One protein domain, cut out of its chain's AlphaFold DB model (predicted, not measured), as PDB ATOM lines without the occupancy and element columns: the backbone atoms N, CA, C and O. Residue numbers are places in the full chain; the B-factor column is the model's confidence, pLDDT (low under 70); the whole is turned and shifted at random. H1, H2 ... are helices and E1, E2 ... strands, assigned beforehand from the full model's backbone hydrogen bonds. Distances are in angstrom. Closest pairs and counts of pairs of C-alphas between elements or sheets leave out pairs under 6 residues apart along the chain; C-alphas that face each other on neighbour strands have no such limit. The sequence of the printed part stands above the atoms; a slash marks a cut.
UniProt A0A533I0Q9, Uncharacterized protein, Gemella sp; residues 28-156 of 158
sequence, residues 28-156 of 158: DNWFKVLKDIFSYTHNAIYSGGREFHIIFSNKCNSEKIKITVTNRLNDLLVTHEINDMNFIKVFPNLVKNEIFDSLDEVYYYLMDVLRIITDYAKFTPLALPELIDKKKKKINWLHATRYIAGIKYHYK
ATOM      1  N   ASP A  28       1.551  12.391 160.817       51.31
ATOM      2  CA  ASP A  28       1.413  13.336 161.938       51.31
ATOM      3  C   ASP A  28       2.664  14.228 162.162       51.31
ATOM      4  O   ASP A  28       2.918  14.666 163.281       51.31
ATOM      5  N   ASN A  29       3.547  14.452 161.172       66.69
ATOM      6  CA  ASN A  29       4.830  15.106 161.473       66.69
ATOM      7  C   ASN A  29       5.488  15.844 160.289       66.69
ATOM      8  O   ASN A  29       6.313  15.270 159.568       66.69
ATOM      9  N   TRP A  30       5.184  17.140 160.128       72.56
ATOM     10  CA  TRP A  30       5.850  18.075 159.195       72.56
ATOM     11  C   TRP A  30       7.378  18.015 159.279       72.56
ATOM     12  O   TRP A  30       8.077  18.005 158.265       72.56
ATOM     13  N   PHE A  31       7.901  17.871 160.494       77.62
ATOM     14  CA  PHE A  31       9.325  17.717 160.750       77.62
ATOM     15  C   PHE A  31       9.938  16.497 160.044       77.62
ATOM     16  O   PHE A  31      11.033  16.584 159.488       77.62
ATOM     17  N   LYS A  32       9.230  15.359 160.016       75.56
ATOM     18  CA  LYS A  32       9.707  14.139 159.346       75.56
ATOM     19  C   LYS A  32       9.797  14.342 157.837       75.56
ATOM     20  O   LYS A  32      10.772  13.891 157.239       75.56
ATOM     21  N   VAL A  33       8.822  15.052 157.261       73.19
ATOM     22  CA  VAL A  33       8.831  15.428 155.845       73.19
ATOM     23  C   VAL A  33      10.068  16.269 155.554       73.19
ATOM     24  O   VAL A  33      10.910  15.820 154.786       73.19
ATOM     25  N   LEU A  34      10.248  17.415 156.217       75.19
ATOM     26  CA  LEU A  34      11.411  18.291 155.992       75.19
ATOM     27  C   LEU A  34      12.732  17.547 156.148       75.19
ATOM     28  O   LEU A  34      13.596  17.633 155.278       75.19
ATOM     29  N   LYS A  35      12.863  16.772 157.228       76.75
ATOM     30  CA  LYS A  35      14.044  15.956 157.486       76.75
ATOM     31  C   LYS A  35      14.332  15.027 156.308       76.75
ATOM     32  O   LYS A  35      15.458  15.006 155.828       76.75
ATOM     33  N   ASP A  36      13.339  14.290 155.809       69.56
ATOM     34  CA  ASP A  36      13.536  13.407 154.657       69.56
ATOM     35  C   ASP A  36      13.955  14.217 153.413       69.56
ATOM     36  O   ASP A  36      14.968  13.890 152.793       69.56
ATOM     37  N   ILE A  37      13.277  15.328 153.095       69.19
ATOM     38  CA  ILE A  37      13.635  16.199 151.960       69.19
ATOM     39  C   ILE A  37      15.100  16.645 152.037       69.19
ATOM     40  O   ILE A  37      15.867  16.435 151.089       69.19
ATOM     41  N   PHE A  38      15.500  17.254 153.153       71.62
ATOM     42  CA  PHE A  38      16.821  17.858 153.306       71.62
ATOM     43  C   PHE A  38      17.927  16.825 153.529       71.62
ATOM     44  O   PHE A  38      19.048  17.038 153.061       71.62
ATOM     45  N   SER A  39      17.635  15.667 154.124       64.88
ATOM     46  CA  SER A  39      18.584  14.549 154.179       64.88
ATOM     47  C   SER A  39      18.943  14.045 152.779       64.88
ATOM     48  O   SER A  39      20.104  13.725 152.535       64.88
ATOM     49  N   TYR A  40      17.993  14.018 151.835       60.41
ATOM     50  CA  TYR A  40      18.255  13.541 150.468       60.41
ATOM     51  C   TYR A  40      18.854  14.590 149.526       60.41
ATOM     52  O   TYR A  40      19.537  14.228 148.563       60.41
ATOM     53  N   THR A  41      18.569  15.869 149.762       58.72
ATOM     54  CA  THR A  41      18.953  16.960 148.851       58.72
ATOM     55  C   THR A  41      20.195  17.718 149.307       58.72
ATOM     56  O   THR A  41      21.029  18.055 148.470       58.72
ATOM     57  N   HIS A  42      20.351  17.930 150.615       65.06
ATOM     58  CA  HIS A  42      21.353  18.832 151.192       65.06
ATOM     59  C   HIS A  42      22.163  18.177 152.322       65.06
ATOM     60  O   HIS A  42      22.823  18.868 153.091       65.06
ATOM     61  N   ASN A  43      22.145  16.841 152.398       65.81
ATOM     62  CA  ASN A  43      22.932  16.045 153.343       65.81
ATOM     63  C   ASN A  43      22.632  16.388 154.810       65.81
ATOM     64  O   ASN A  43      23.536  16.452 155.643       65.81
ATOM     65  N   ALA A  44      21.351  16.606 155.129       69.06
ATOM     66  CA  ALA A  44      20.947  16.887 156.498       69.06
ATOM     67  C   ALA A  44      21.228  15.709 157.448       69.06
ATOM     68  O   ALA A  44      20.822  14.572 157.181       69.06
ATOM     69  N   ILE A  45      21.883  16.003 158.572       76.75
ATOM     70  CA  ILE A  45      22.265  15.057 159.623       76.75
ATOM     71  C   ILE A  45      21.213  15.087 160.726       76.75
ATOM     72  O   ILE A  45      20.877  16.151 161.242       76.75
ATOM     73  N   TYR A  46      20.710  13.917 161.108       78.00
ATOM     74  CA  TYR A  46      19.692  13.801 162.144       78.00
ATOM     75  C   TYR A  46      20.298  13.767 163.547       78.00
ATOM     76  O   TYR A  46      21.203  12.974 163.802       78.00
ATOM     77  N   SER A  47      19.746  14.565 164.463       72.88
ATOM     78  CA  SER A  47      20.123  14.576 165.876       72.88
ATOM     79  C   SER A  47      18.904  14.291 166.753       72.88
ATOM     80  O   SER A  47      17.976  15.089 166.884       72.88
ATOM     81  N   GLY A  48      18.892  13.097 167.350       64.50
ATOM     82  CA  GLY A  48      18.096  12.828 168.548       64.50
ATOM     83  C   GLY A  48      16.573  12.918 168.416       64.50
ATOM     84  O   GLY A  48      15.903  13.189 169.406       64.50
ATOM     85  N   GLY A  49      15.983  12.696 167.238       71.44
ATOM     86  CA  GLY A  49      14.519  12.602 167.139       71.44
ATOM     87  C   GLY A  49      13.788  13.931 166.929       71.44
ATOM     88  O   GLY A  49      12.625  13.929 166.529       71.44
ATOM     89  N   ARG A  50      14.452  15.048 167.237       83.81
ATOM     90  CA  ARG A  50      13.836  16.376 167.346       83.81
ATOM     91  C   ARG A  50      14.519  17.431 166.502       83.81
ATOM     92  O   ARG A  50      13.928  18.480 166.302       83.81
ATOM     93  N   GLU A  51      15.719  17.170 165.998       90.75
ATOM     94  CA  GLU A  51      16.445  18.146 165.194       90.75
ATOM     95  C   GLU A  51      17.107  17.496 163.982       90.75
ATOM     96  O   GLU A  51      17.492  16.321 164.001       90.75
ATOM     97  N   PHE A  52      17.252  18.270 162.912       85.62
ATOM     98  CA  PHE A  52      18.185  17.951 161.842       85.62
ATOM     99  C   PHE A  52      19.037  19.166 161.496       85.62
ATOM    100  O   PHE A  52      18.613  20.309 161.655       85.62
ATOM    101  N   HIS A  53      20.249  18.907 161.012       87.19
ATOM    102  CA  HIS A  53      21.230  19.937 160.698       87.19
ATOM    103  C   HIS A  53      21.624  19.873 159.230       87.19
ATOM    104  O   HIS A  53      21.980  18.804 158.746       87.19
ATOM    105  N   ILE A  54      21.643  21.009 158.546       84.56
ATOM    106  CA  ILE A  54      22.206  21.158 157.204       84.56
ATOM    107  C   ILE A  54      23.528  21.909 157.351       84.56
ATOM    108  O   ILE A  54      23.548  23.025 157.866       84.56
ATOM    109  N   ILE A  55      24.636  21.289 156.947       82.81
ATOM    110  CA  ILE A  55      25.979  21.845 157.145       82.81
ATOM    111  C   ILE A  55      26.640  22.105 155.792       82.81
ATOM    112  O   ILE A  55      26.853  21.195 154.989       82.81
ATOM    113  N   PHE A  56      27.038  23.355 155.590       77.12
ATOM    114  CA  PHE A  56      27.877  23.811 154.492       77.12
ATOM    115  C   PHE A  56      29.278  24.063 155.028       77.12
ATOM    116  O   PHE A  56      29.449  24.612 156.115       77.12
ATOM    117  N   SER A  57      30.295  23.637 154.286       73.12
ATOM    118  CA  SER A  57      31.696  23.916 154.605       73.12
ATOM    119  C   SER A  57      32.350  24.613 153.428       73.12
ATOM    120  O   SER A  57      32.116  24.248 152.269       73.12
ATOM    121  N   ASN A  58      33.131  25.643 153.725       70.12
ATOM    122  CA  ASN A  58      33.870  26.368 152.713       70.12
ATOM    123  C   ASN A  58      34.951  25.432 152.162       70.12
ATOM    124  O   ASN A  58      35.625  24.729 152.909       70.12
ATOM    125  N   LYS A  59      35.118  25.389 150.840       66.19
ATOM    126  CA  LYS A  59      36.163  24.559 150.223       66.19
ATOM    127  C   LYS A  59      37.573  25.102 150.447       66.19
ATOM    128  O   LYS A  59      38.535  24.359 150.287       66.19
ATOM    129  N   CYS A  60      37.696  26.395 150.733       67.38
ATOM    130  CA  CYS A  60      38.968  27.110 150.752       67.38
ATOM    131  C   CYS A  60      39.471  27.416 152.168       67.38
ATOM    132  O   CYS A  60      40.629  27.797 152.321       67.38
ATOM    133  N   ASN A  61      38.632  27.268 153.196       73.12
ATOM    134  CA  ASN A  61      38.994  27.509 154.592       73.12
ATOM    135  C   ASN A  61      38.140  26.641 155.544       73.12
ATOM    136  O   ASN A  61      37.359  25.800 155.108       73.12
ATOM    137  N   SER A  62      38.318  26.812 156.855       76.56
ATOM    138  CA  SER A  62      37.600  26.067 157.899       76.56
ATOM    139  C   SER A  62      36.225  26.653 158.267       76.56
ATOM    140  O   SER A  62      35.605  26.183 159.227       76.56
ATOM    141  N   GLU A  63      35.736  27.654 157.530       82.75
ATOM    142  CA  GLU A  63      34.439  28.284 157.773       82.75
ATOM    143  C   GLU A  63      33.283  27.363 157.357       82.75
ATOM    144  O   GLU A  63      33.383  26.516 156.461       82.75
ATOM    145  N   LYS A  64      32.167  27.497 158.068       83.75
ATOM    146  CA  LYS A  64      30.985  26.654 158.009       83.75
ATOM    147  C   LYS A  64      29.730  27.480 158.255       83.75
ATOM    148  O   LYS A  64      29.705  28.391 159.082       83.75
ATOM    149  N   ILE A  65      28.670  27.066 157.580       85.81
ATOM    150  CA  ILE A  65      27.309  27.504 157.862       85.81
ATOM    151  C   ILE A  65      26.544  26.265 158.297       85.81
ATOM    152  O   ILE A  65      26.498  25.274 157.566       85.81
ATOM    153  N   LYS A  66      25.971  26.299 159.493       88.88
ATOM    154  CA  LYS A  66      25.114  25.236 160.007       88.88
ATOM    155  C   LYS A  66      23.715  25.795 160.216       88.88
ATOM    156  O   LYS A  66      23.522  26.743 160.968       88.88
ATOM    157  N   ILE A  67      22.756  25.171 159.549       90.44
ATOM    158  CA  ILE A  67      21.329  25.421 159.709       90.44
ATOM    159  C   ILE A  67      20.778  24.292 160.570       90.44
ATOM    160  O   ILE A  67      21.001  23.127 160.244       90.44
ATOM    161  N   THR A  68      20.078  24.601 161.652       92.38
ATOM    162  CA  THR A  68      19.397  23.597 162.481       92.38
ATOM    163  C   THR A  68      17.905  23.823 162.408       92.38
ATOM    164  O   THR A  68      17.451  24.942 162.612       92.38
ATOM    165  N   VAL A  69      17.154  22.761 162.137       89.94
ATOM    166  CA  VAL A  69      15.695  22.767 162.206       89.94
ATOM    167  C   VAL A  69      15.289  21.919 163.398       89.94
ATOM    168  O   VAL A  69      15.583  20.723 163.429       89.94
ATOM    169  N   THR A  70      14.623  22.539 164.366       91.62
ATOM    170  CA  THR A  70      14.167  21.915 165.608       91.62
ATOM    171  C   THR A  70      12.651  21.783 165.597       91.62
ATOM    172  O   THR A  70      11.929  22.762 165.418       91.62
ATOM    173  N   ASN A  71      12.175  20.564 165.837       88.88
ATOM    174  CA  ASN A  71      10.777  20.262 166.095       88.88
ATOM    175  C   ASN A  71      10.412  20.658 167.522       88.88
ATOM    176  O   ASN A  71      10.913  20.057 168.482       88.88
ATOM    177  N   ARG A  72       9.531  21.646 167.668       85.38
ATOM    178  CA  ARG A  72       8.937  22.007 168.958       85.38
ATOM    179  C   ARG A  72       7.498  21.493 169.005       85.38
ATOM    180  O   ARG A  72       7.032  20.825 168.091       85.38
ATOM    181  N   LEU A  73       6.816  21.717 170.127       82.00
ATOM    182  CA  LEU A  73       5.494  21.128 170.367       82.00
ATOM    183  C   LEU A  73       4.447  21.577 169.332       82.00
ATOM    184  O   LEU A  73       3.613  20.768 168.944       82.00
ATOM    185  N   ASN A  74       4.510  22.841 168.902       80.81
ATOM    186  CA  ASN A  74       3.479  23.475 168.074       80.81
ATOM    187  C   ASN A  74       4.023  24.110 166.786       80.81
ATOM    188  O   ASN A  74       3.236  24.601 165.989       80.81
ATOM    189  N   ASP A  75       5.341  24.145 166.601       86.88
ATOM    190  CA  ASP A  75       5.985  24.937 165.558       86.88
ATOM    191  C   ASP A  75       7.361  24.338 165.191       86.88
ATOM    192  O   ASP A  75       7.830  23.353 165.788       86.88
ATOM    193  N   LEU A  76       8.031  24.964 164.222       88.50
ATOM    194  CA  LEU A  76       9.401  24.655 163.830       88.50
ATOM    195  C   LEU A  76      10.313  25.859 164.069       88.50
ATOM    196  O   LEU A  76      10.005  26.980 163.673       88.50
ATOM    197  N   LEU A  77      11.469  25.621 164.689       92.62
ATOM    198  CA  LEU A  77      12.512  26.629 164.877       92.62
ATOM    199  C   LEU A  77      13.660  26.367 163.906       92.62
ATOM    200  O   LEU A  77      14.248  25.287 163.935       92.62
ATOM    201  N   VAL A  78      14.022  27.364 163.105       92.31
ATOM    202  CA  VAL A  78      15.232  27.349 162.280       92.31
ATOM    203  C   VAL A  78      16.280  28.252 162.914       92.31
ATOM    204  O   VAL A  78      15.999  29.408 163.219       92.31
ATOM    205  N   THR A  79      17.494  27.743 163.115       93.81
ATOM    206  CA  THR A  79      18.625  28.522 163.638       93.81
ATOM    207  C   THR A  79      19.836  28.450 162.718       93.81
ATOM    208  O   THR A  79      20.121  27.410 162.118       93.81
ATOM    209  N   HIS A  80      20.566  29.561 162.628       89.94
ATOM    210  CA  HIS A  80      21.765  29.713 161.811       89.94
ATOM    211  C   HIS A  80      22.999  29.926 162.693       89.94
ATOM    212  O   HIS A  80      23.103  30.892 163.452       89.94
ATOM    213  N   GLU A  81      23.976  29.038 162.551       89.94
ATOM    214  CA  GLU A  81      25.336  29.202 163.054       89.94
ATOM    215  C   GLU A  81      26.251  29.504 161.859       89.94
ATOM    216  O   GLU A  81      26.583  28.613 161.074       89.94
ATOM    217  N   ILE A  82      26.636  30.773 161.703       87.56
ATOM    218  CA  ILE A  82      27.493  31.257 160.614       87.56
ATOM    219  C   ILE A  82      28.784  31.777 161.234       87.56
ATOM    220  O   ILE A  82      28.748  32.694 162.053       87.56
ATOM    221  N   ASN A  83      29.920  31.194 160.857       85.00
ATOM    222  CA  ASN A  83      31.236  31.665 161.301       85.00
ATOM    223  C   ASN A  83      32.017  32.417 160.200       85.00
ATOM    224  O   ASN A  83      33.059  32.994 160.497       85.00
ATOM    225  N   ASP A  84      31.502  32.446 158.964       81.31
ATOM    226  CA  ASP A  84      32.045  33.233 157.854       81.31
ATOM    227  C   ASP A  84      31.607  34.701 157.998       81.31
ATOM    228  O   ASP A  84      30.453  35.071 157.758       81.31
ATOM    229  N   MET A  85      32.543  35.559 158.408       82.19
ATOM    230  CA  MET A  85      32.280  36.987 158.612       82.19
ATOM    231  C   MET A  85      32.030  37.748 157.306       82.19
ATOM    232  O   MET A  85      31.423  38.821 157.336       82.19
ATOM    233  N   ASN A  86      32.494  37.237 156.165       80.94
ATOM    234  CA  ASN A  86      32.213  37.857 154.877       80.94
ATOM    235  C   ASN A  86      30.778  37.536 154.442       80.94
ATOM    236  O   ASN A  86      30.097  38.437 153.946       80.94
ATOM    237  N   PHE A  87      30.295  36.311 154.689       80.75
ATOM    238  CA  PHE A  87      28.899  35.930 154.443       80.75
ATOM    239  C   PHE A  87      27.946  36.867 155.184       80.75
ATOM    240  O   PHE A  87      27.038  37.438 154.581       80.75
ATOM    241  N   ILE A  88      28.211  37.103 156.473       81.62
ATOM    242  CA  ILE A  88      27.410  38.003 157.314       81.62
ATOM    243  C   ILE A  88      27.380  39.427 156.741       81.62
ATOM    244  O   ILE A  88      26.347  40.086 156.786       81.62
ATOM    245  N   LYS A  89      28.487  39.916 156.169       81.88
ATOM    246  CA  LYS A  89      28.535  41.258 155.564       81.88
ATOM    247  C   LYS A  89      27.716  41.372 154.283       81.88
ATOM    248  O   LYS A  89      27.203  42.452 154.007       81.88
ATOM    249  N   VAL A  90      27.624  40.304 153.491       79.56
ATOM    250  CA  VAL A  90      26.869  40.319 152.227       79.56
ATOM    251  C   VAL A  90      25.388  40.032 152.448       79.56
ATOM    252  O   VAL A  90      24.552  40.610 151.758       79.56
ATOM    253  N   PHE A  91      25.054  39.237 153.466       81.06
ATOM    254  CA  PHE A  91      23.676  38.947 153.864       81.06
ATOM    255  C   PHE A  91      23.412  39.321 155.331       81.06
ATOM    256  O   PHE A  91      23.075  38.454 156.139       81.06
ATOM    257  N   PRO A  92      23.508  40.616 155.697       78.50
ATOM    258  CA  PRO A  92      23.356  41.066 157.085       78.50
ATOM    259  C   PRO A  92      21.930  40.903 157.621       78.50
ATOM    260  O   PRO A  92      21.717  40.941 158.829       78.50
ATOM    261  N   ASN A  93      20.959  40.712 156.724       79.38
ATOM    262  CA  ASN A  93      19.544  40.582 157.059       79.38
ATOM    263  C   ASN A  93      19.124  39.141 157.374       79.38
ATOM    264  O   ASN A  93      17.964  38.926 157.717       79.38
ATOM    265  N   LEU A  94      20.015  38.151 157.238       83.19
ATOM    266  CA  LEU A  94      19.674  36.776 157.587       83.19
ATOM    267  C   LEU A  94      19.521  36.663 159.107       83.19
ATOM    268  O   LEU A  94      20.486  36.807 159.861       83.19
ATOM    269  N   VAL A  95      18.292  36.418 159.558       81.88
ATOM    270  CA  VAL A  95      17.979  36.357 160.982       81.88
ATOM    271  C   VAL A  95      18.598  35.098 161.586       81.88
ATOM    272  O   VAL A  95      18.542  34.000 161.032       81.88
ATOM    273  N   LYS A  96      19.200  35.246 162.770       85.62
ATOM    274  CA  LYS A  96      19.855  34.130 163.462       85.62
ATOM    275  C   LYS A  96      18.883  32.991 163.788       85.62
ATOM    276  O   LYS A  96      19.282  31.836 163.714       85.62
ATOM    277  N   ASN A  97      17.643  33.322 164.147       90.56
ATOM    278  CA  ASN A  97      16.602  32.372 164.527       90.56
ATOM    279  C   ASN A  97      15.260  32.792 163.916       90.56
ATOM    280  O   ASN A  97      14.888  33.957 164.051       90.56
ATOM    281  N   GLU A  98      14.512  31.851 163.351       91.50
ATOM    282  CA  GLU A  98      13.156  32.072 162.832       91.50
ATOM    283  C   GLU A  98      12.208  30.949 163.254       91.50
ATOM    284  O   GLU A  98      12.613  29.793 163.388       91.50
ATOM    285  N   ILE A  99      10.953  31.312 163.512       91.31
ATOM    286  CA  ILE A  99       9.892  30.414 163.973       91.31
ATOM    287  C   ILE A  99       8.853  30.317 162.865       91.31
ATOM    288  O   ILE A  99       8.457  31.346 162.323       91.31
ATOM    289  N   PHE A 100       8.410  29.100 162.568       86.62
ATOM    290  CA  PHE A 100       7.430  28.822 161.528       86.62
ATOM    291  C   PHE A 100       6.295  27.968 162.072       86.62
ATOM    292  O   PHE A 100       6.538  26.918 162.675       86.62
ATOM    293  N   ASP A 101       5.070  28.395 161.784       81.88
ATOM    294  CA  ASP A 101       3.840  27.721 162.209       81.88
ATOM    295  C   ASP A 101       3.260  26.837 161.092       81.88
ATOM    296  O   ASP A 101       2.193  26.241 161.242       81.88
ATOM    297  N   SER A 102       3.970  26.728 159.965       77.44
ATOM    298  CA  SER A 102       3.570  25.932 158.809       77.44
ATOM    299  C   SER A 102       4.763  25.270 158.111       77.44
ATOM    300  O   SER A 102       5.915  25.707 158.199       77.44
ATOM    301  N   LEU A 103       4.484  24.170 157.412       73.38
ATOM    302  CA  LEU A 103       5.483  23.404 156.670       73.38
ATOM    303  C   LEU A 103       5.986  24.133 155.412       73.38
ATOM    304  O   LEU A 103       7.147  23.983 155.027       73.38
ATOM    305  N   ASP A 104       5.105  24.842 154.720       71.69
ATOM    306  CA  ASP A 104       5.424  25.552 153.490       71.69
ATOM    307  C   ASP A 104       6.309  26.766 153.764       71.69
ATOM    308  O   ASP A 104       7.316  26.923 153.071       71.69
ATOM    309  N   GLU A 105       6.018  27.550 154.806       77.88
ATOM    310  CA  GLU A 105       6.852  28.698 155.176       77.88
ATOM    311  C   GLU A 105       8.291  28.269 155.478       77.88
ATOM    312  O   GLU A 105       9.229  28.770 154.857       77.88
ATOM    313  N   VAL A 106       8.479  27.276 156.356       83.38
ATOM    314  CA  VAL A 106       9.823  26.780 156.696       83.38
ATOM    315  C   VAL A 106      10.530  26.165 155.486       83.38
ATOM    316  O   VAL A 106      11.742  26.306 155.338       83.38
ATOM    317  N   TYR A 107       9.803  25.493 154.591       79.94
ATOM    318  CA  TYR A 107      10.395  24.917 153.390       79.94
ATOM    319  C   TYR A 107      10.899  25.999 152.428       79.94
ATOM    320  O   TYR A 107      12.040  25.917 151.964       79.94
ATOM    321  N   TYR A 108      10.065  26.997 152.122       77.25
ATOM    322  CA  TYR A 108      10.431  28.077 151.207       77.25
ATOM    323  C   TYR A 108      11.542  28.941 151.783       77.25
ATOM    324  O   TYR A 108      12.501  29.238 151.070       77.25
ATOM    325  N   TYR A 109      11.478  29.225 153.081       84.25
ATOM    326  CA  TYR A 109      12.548  29.904 153.787       84.25
ATOM    327  C   TYR A 109      13.887  29.172 153.647       84.25
ATOM    328  O   TYR A 109      14.881  29.751 153.208       84.25
ATOM    329  N   LEU A 110      13.915  27.867 153.949       82.00
ATOM    330  CA  LEU A 110      15.129  27.065 153.812       82.00
ATOM    331  C   LEU A 110      15.637  27.073 152.368       82.00
ATOM    332  O   LEU A 110      16.839  27.186 152.159       82.00
ATOM    333  N   MET A 111      14.761  27.001 151.365       79.06
ATOM    334  CA  MET A 111      15.174  27.075 149.958       79.06
ATOM    335  C   MET A 111      15.794  28.423 149.577       79.06
ATOM    336  O   MET A 111      16.799  28.439 148.862       79.06
ATOM    337  N   ASP A 112      15.252  29.535 150.070       78.38
ATOM    338  CA  ASP A 112      15.827  30.860 149.837       78.38
ATOM    339  C   ASP A 112      17.205  30.997 150.492       78.38
ATOM    340  O   ASP A 112      18.156  31.434 149.834       78.38
ATOM    341  N   VAL A 113      17.352  30.543 151.742       81.62
ATOM    342  CA  VAL A 113      18.645  30.511 152.443       81.62
ATOM    343  C   VAL A 113      19.652  29.640 151.693       81.62
ATOM    344  O   VAL A 113      20.804  30.033 151.507       81.62
ATOM    345  N   LEU A 114      19.231  28.474 151.208       77.31
ATOM    346  CA  LEU A 114      20.087  27.574 150.441       77.31
ATOM    347  C   LEU A 114      20.560  28.204 149.134       77.31
ATOM    348  O   LEU A 114      21.747  28.112 148.827       77.31
ATOM    349  N   ARG A 115      19.666  28.885 148.406       74.25
ATOM    350  CA  ARG A 115      20.022  29.625 147.190       74.25
ATOM    351  C   ARG A 115      21.056  30.709 147.492       74.25
ATOM    352  O   ARG A 115      22.068  30.798 146.804       74.25
ATOM    353  N   ILE A 116      20.838  31.476 148.560       75.31
ATOM    354  CA  ILE A 116      21.772  32.511 149.017       75.31
ATOM    355  C   ILE A 116      23.151  31.910 149.320       75.31
ATOM    356  O   ILE A 116      24.161  32.434 148.859       75.31
ATOM    357  N   ILE A 117      23.209  30.791 150.048       72.44
ATOM    358  CA  ILE A 117      24.471  30.112 150.377       72.44
ATOM    359  C   ILE A 117      25.190  29.628 149.113       72.44
ATOM    360  O   ILE A 117      26.408  29.789 149.014       72.44
ATOM    361  N   THR A 118      24.457  29.069 148.144       67.06
ATOM    362  CA  THR A 118      25.038  28.612 146.873       67.06
ATOM    363  C   THR A 118      25.508  29.754 145.976       67.06
ATOM    364  O   THR A 118      26.507  29.591 145.276       67.06
ATOM    365  N   ASP A 119      24.820  30.898 146.000       65.69
ATOM    366  CA  ASP A 119      25.164  32.075 145.195       65.69
ATOM    367  C   ASP A 119      26.339  32.849 145.805       65.69
ATOM    368  O   ASP A 119      27.219  33.327 145.087       65.69
ATOM    369  N   TYR A 120      26.376  32.955 147.138       64.00
ATOM    370  CA  TYR A 120      27.399  33.704 147.860       64.00
ATOM    371  C   TYR A 120      28.789  33.104 147.703       64.00
ATOM    372  O   TYR A 120      29.779  33.813 147.514       64.00
ATOM    373  N   ALA A 121      28.884  31.784 147.814       58.00
ATOM    374  CA  ALA A 121      30.161  31.135 147.704       58.00
ATOM    375  C   ALA A 121      30.036  29.763 147.081       58.00
ATOM    376  O   ALA A 121      29.045  29.049 147.186       58.00
ATOM    377  N   LYS A 122      31.165  29.365 146.511       58.25
ATOM    378  CA  LYS A 122      31.506  28.016 146.072       58.25
ATOM    379  C   LYS A 122      31.503  27.001 147.245       58.25
ATOM    380  O   LYS A 122      32.291  26.054 147.221       58.25
ATOM    381  N   PHE A 123      30.677  27.201 148.279       54.56
ATOM    382  CA  PHE A 123      30.336  26.231 149.309       54.56
ATOM    383  C   PHE A 123      29.735  25.010 148.624       54.56
ATOM    384  O   PHE A 123      28.839  25.107 147.787       54.56
ATOM    385  N   THR A 124      30.237  23.836 148.978       53.06
ATOM    386  CA  THR A 124      29.528  22.593 148.675       53.06
ATOM    387  C   THR A 124      28.810  22.116 149.923       53.06
ATOM    388  O   THR A 124      29.383  22.226 151.013       53.06
ATOM    389  N   PRO A 125      27.606  21.531 149.779       53.16
ATOM    390  CA  PRO A 125      27.035  20.713 150.839       53.16
ATOM    391  C   PRO A 125      28.098  19.718 151.304       53.16
ATOM    392  O   PRO A 125      28.816  19.168 150.458       53.16
ATOM    393  N   LEU A 126      28.224  19.489 152.614       51.16
ATOM    394  CA  LEU A 126      29.137  18.465 153.126       51.16
ATOM    395  C   LEU A 126      28.765  17.139 152.449       51.16
ATOM    396  O   LEU A 126      27.655  16.656 152.654       51.16
ATOM    397  N   ALA A 127      29.606  16.616 151.555       43.50
ATOM    398  CA  ALA A 127      29.242  15.467 150.730       43.50
ATOM    399  C   ALA A 127      28.907  14.266 151.629       43.50
ATOM    400  O   ALA A 127      29.715  13.889 152.478       43.50
ATOM    401  N   LEU A 128      27.721  13.670 151.454       40.06
ATOM    402  CA  LEU A 128      27.431  12.357 152.034       40.06
ATOM    403  C   LEU A 128      28.478  11.346 151.521       40.06
ATOM    404  O   LEU A 128      28.885  11.444 150.357       40.06
ATOM    405  N   PRO A 129      28.853  10.329 152.318       35.28
ATOM    406  CA  PRO A 129      29.371   9.086 151.756       35.28
ATOM    407  C   PRO A 129      28.403   8.636 150.658       35.28
ATOM    408  O   PRO A 129      27.191   8.727 150.863       35.28
ATOM    409  N   GLU A 130      28.898   8.202 149.495       38.38
ATOM    410  CA  GLU A 130      28.031   7.754 148.403       38.38
ATOM    411  C   GLU A 130      26.979   6.767 148.929       38.38
ATOM    412  O   GLU A 130      27.278   5.625 149.279       38.38
ATOM    413  N   LEU A 131      25.717   7.201 148.991       45.16
ATOM    414  CA  LEU A 131      24.609   6.272 149.127       45.16
ATOM    415  C   LEU A 131      24.564   5.501 147.812       45.16
ATOM    416  O   LEU A 131      24.176   6.043 146.778       45.16
ATOM    417  N   ILE A 132      24.996   4.243 147.882       45.41
ATOM    418  CA  ILE A 132      25.202   3.309 146.766       45.41
ATOM    419  C   ILE A 132      23.973   3.232 145.829       45.41
ATOM    420  O   ILE A 132      24.103   2.929 144.644       45.41
ATOM    421  N   ASP A 133      22.773   3.572 146.316       51.12
ATOM    422  CA  ASP A 133      21.513   3.430 145.588       51.12
ATOM    423  C   ASP A 133      20.942   4.755 145.025       51.12
ATOM    424  O   ASP A 133      20.114   5.449 145.631       51.12
ATOM    425  N   LYS A 134      21.352   5.085 143.791       52.72
ATOM    426  CA  LYS A 134      20.880   6.254 143.017       52.72
ATOM    427  C   LYS A 134      19.367   6.246 142.746       52.72
ATOM    428  O   LYS A 134      18.778   7.313 142.557       52.72
ATOM    429  N   LYS A 135      18.718   5.075 142.722       50.75
ATOM    430  CA  LYS A 135      17.284   4.934 142.404       50.75
ATOM    431  C   LYS A 135      16.419   5.436 143.558       50.75
ATOM    432  O   LYS A 135      15.468   6.187 143.339       50.75
ATOM    433  N   LYS A 136      16.819   5.114 144.789       51.25
ATOM    434  CA  LYS A 136      16.166   5.573 146.022       51.25
ATOM    435  C   LYS A 136      16.222   7.099 146.180       51.25
ATOM    436  O   LYS A 136      15.230   7.710 146.571       51.25
ATOM    437  N   LYS A 137      17.335   7.728 145.773       50.66
ATOM    438  CA  LYS A 137      17.497   9.198 145.753       50.66
ATOM    439  C   LYS A 137      16.460   9.887 144.860       50.66
ATOM    440  O   LYS A 137      15.827  10.850 145.280       50.66
ATOM    441  N   LYS A 138      16.275   9.385 143.634       51.88
ATOM    442  CA  LYS A 138      15.344   9.969 142.656       51.88
ATOM    443  C   LYS A 138      13.890   9.866 143.126       51.88
ATOM    444  O   LYS A 138      13.162  10.848 143.048       51.88
ATOM    445  N   ILE A 139      13.496   8.703 143.646       51.88
ATOM    446  CA  ILE A 139      12.131   8.437 144.124       51.88
ATOM    447  C   ILE A 139      11.766   9.357 145.298       51.88
ATOM    448  O   ILE A 139      10.744  10.033 145.248       51.88
ATOM    449  N   ASN A 140      12.630   9.472 146.309       50.34
ATOM    450  CA  ASN A 140      12.340  10.300 147.484       50.34
ATOM    451  C   ASN A 140      12.308  11.804 147.167       50.34
ATOM    452  O   ASN A 140      11.471  12.526 147.705       50.34
ATOM    453  N   TRP A 141      13.165  12.275 146.254       51.12
ATOM    454  CA  TRP A 141      13.111  13.653 145.755       51.12
ATOM    455  C   TRP A 141      11.806  13.950 144.993       51.12
ATOM    456  O   TRP A 141      11.196  15.000 145.197       51.12
ATOM    457  N   LEU A 142      11.339  13.012 144.162       52.66
ATOM    458  CA  LEU A 142      10.048  13.109 143.468       52.66
ATOM    459  C   LEU A 142       8.862  13.109 144.447       52.66
ATOM    460  O   LEU A 142       7.918  13.868 144.259       52.66
ATOM    461  N   HIS A 143       8.905  12.296 145.506       53.88
ATOM    462  CA  HIS A 143       7.860  12.267 146.537       53.88
ATOM    463  C   HIS A 143       7.759  13.601 147.289       53.88
ATOM    464  O   HIS A 143       6.675  14.163 147.426       53.88
ATOM    465  N   ALA A 144       8.906  14.133 147.711       49.97
ATOM    466  CA  ALA A 144       9.035  15.415 148.392       49.97
ATOM    467  C   ALA A 144       8.472  16.587 147.576       49.97
ATOM    468  O   ALA A 144       7.633  17.352 148.047       49.97
ATOM    469  N   THR A 145       8.929  16.711 146.330       50.81
ATOM    470  CA  THR A 145       8.545  17.808 145.433       50.81
ATOM    471  C   THR A 145       7.062  17.764 145.070       50.81
ATOM    472  O   THR A 145       6.429  18.813 144.980       50.81
ATOM    473  N   ARG A 146       6.475  16.568 144.941       52.91
ATOM    474  CA  ARG A 146       5.035  16.393 144.701       52.91
ATOM    475  C   ARG A 146       4.165  16.704 145.907       52.91
ATOM    476  O   ARG A 146       3.090  17.254 145.719       52.91
ATOM    477  N   TYR A 147       4.615  16.390 147.118       51.16
ATOM    478  CA  TYR A 147       3.902  16.772 148.336       51.16
ATOM    479  C   TYR A 147       3.774  18.297 148.449       51.16
ATOM    480  O   TYR A 147       2.684  18.823 148.648       51.16
ATOM    481  N   ILE A 148       4.873  19.015 148.202       50.06
ATOM    482  CA  ILE A 148       4.899  20.484 148.210       50.06
ATOM    483  C   ILE A 148       4.084  21.067 147.053       50.06
ATOM    484  O   ILE A 148       3.357  22.040 147.240       50.06
ATOM    485  N   ALA A 149       4.159  20.466 145.861       45.91
ATOM    486  CA  ALA A 149       3.292  20.851 144.754       45.91
ATOM    487  C   ALA A 149       1.811  20.662 145.126       45.91
ATOM    488  O   ALA A 149       1.020  21.566 144.892       45.91
ATOM    489  N   GLY A 150       1.448  19.549 145.769       45.34
ATOM    490  CA  GLY A 150       0.100  19.290 146.278       45.34
ATOM    491  C   GLY A 150      -0.384  20.348 147.272       45.34
ATOM    492  O   GLY A 150      -1.502  20.834 147.128       45.34
ATOM    493  N   ILE A 151       0.474  20.785 148.203       41.88
ATOM    494  CA  ILE A 151       0.187  21.911 149.112       41.88
ATOM    495  C   ILE A 151      -0.056  23.201 148.313       41.88
ATOM    496  O   ILE A 151      -1.065  23.873 148.507       41.88
ATOM    497  N   LYS A 152       0.817  23.517 147.349       37.06
ATOM    498  CA  LYS A 152       0.701  24.717 146.502       37.06
ATOM    499  C   LYS A 152      -0.554  24.713 145.619       37.06
ATOM    500  O   LYS A 152      -1.115  25.773 145.356       37.06
ATOM    501  N   TYR A 153      -0.994  23.543 145.155       35.00
ATOM    502  CA  TYR A 153      -2.210  23.386 144.350       35.00
ATOM    503  C   TYR A 153      -3.492  23.339 145.193       35.00
ATOM    504  O   TYR A 153      -4.539  23.686 144.667       35.00
ATOM    505  N   HIS A 154      -3.428  22.990 146.483       36.56
ATOM    506  CA  HIS A 154      -4.541  23.179 147.429       36.56
ATOM    507  C   HIS A 154      -4.669  24.622 147.954       36.56
ATOM    508  O   HIS A 154      -5.670  24.941 148.582       36.56
ATOM    509  N   TYR A 155      -3.703  25.500 147.657       32.16
ATOM    510  CA  TYR A 155      -3.768  26.947 147.924       32.16
ATOM    511  C   TYR A 155      -4.127  27.799 146.688       32.16
ATOM    512  O   TYR A 155      -4.076  29.028 146.739       32.16
ATOM    513  N   LYS A 156      -4.524  27.177 145.569       34.31
ATOM    514  CA  LYS A 156      -5.340  27.851 144.548       34.31
ATOM    515  C   LYS A 156      -6.787  27.417 144.765       34.31
ATOM    516  O   LYS A 156      -7.104  26.271 144.486       34.31
TER     517      LYS A 156
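Overview. This is residues 28 to 156 of the 158 residues of an uncharacterized protein of Gemella sp (UniProt A0A533I0Q9). A twisted sheet of five strands has one face covered by the helices H1 and H3 and the other face bare; the longest helix, H4, packs on H1 away from the sheet. The short helix H2 lies beyond the end of E4, and the long link from H3 to H4 runs past E2, where residues 124 to 125 pair antiparallel with residues 56 to 57. The 129 printed residues have four named helices and five named strands, in the order H1 E1 E2 E3 E4 H2 E5 H3 H4, and the class is mixed. The antiparallel sheet runs E1 E2 E3 E4 E5. The whole is compact, with a radius of gyration of the C-alphas of 15.0 A and spans of 40 by 36 by 32 A.

Arrangement. H1, residues 30 to 41, leads by a tight link to the edge strand E1, residues 45 to 47. E1 and E2, residues 51 to 57, form a hairpin, with N 45 and O 53 at 2.8 A. E2 and E3, residues 64 to 71, form the next hairpin, with N 54 and O 67 at 2.8 A. E3 and E4, residues 76 to 82, form a third, with N 68 and O 79 at 2.8 A; E1 to E4 are a meander, each strand the antiparallel neighbour of the one before. H2, residues 85 to 90, is not on the sheet. The other edge strand, E5, residues 97 to 100, is antiparallel to E4, with N 78 and O 98 at 2.8 A. The sheet is twisted, its C-alphas lying up to 4.3 A off the best plane. H1 is on the sheet at a height of 8.8 A and runs along the strands, at 23 degrees to E2 on the local plane; their closest C-alphas, of Lys 35 and Phe 52, are 6.3 A apart. H3, residues 103 to 120, is on the same face at a height of 9.7 A, over E3 and E4, in two layers, helices on one face of a sheet. H1 and H3 touch, through residues 30 to 34 and 103 to 107 alone, the closest C-alphas being those of Trp 30 and Leu 103, 5.9 A. H4, residues 134 to 154, is not on the sheet; its residues 137 to 144 alone touch H1, opposite ways at a steep tilt of 44 degrees, closest at the C-alphas of Ile 37 and Ala 144, 5.9 A. H2 and H3 are close but not clearly touching, with the C-alphas of Phe 87 and Tyr 120 closest at 7.1 A. In H1, H2, H3 and H4 every O i to N i+4 pair is within hydrogen-bond range.

Along the chain. H1 begins at C-alpha 30 (5.850, 18.075, 159.195) and is 16.7 A long. E2, E3 and E4 measure 19.4, 22.7 and 19.5 A. H3 is 25.8 A long, and H4 30.9 A, ending at C-alpha 154 (-4.541, 23.179, 147.429).

Size, cuts and confidence. The C-alphas farthest apart, of Asn 61 and Lys 156, are 45.5 A apart. The printed part has no cut, and its one long link is H3 to H4, residues 121 to 133. The mean pLDDT of the printed part is 70.1; residues 118 to 156 are among those under 70, and the mean of H4 is 48.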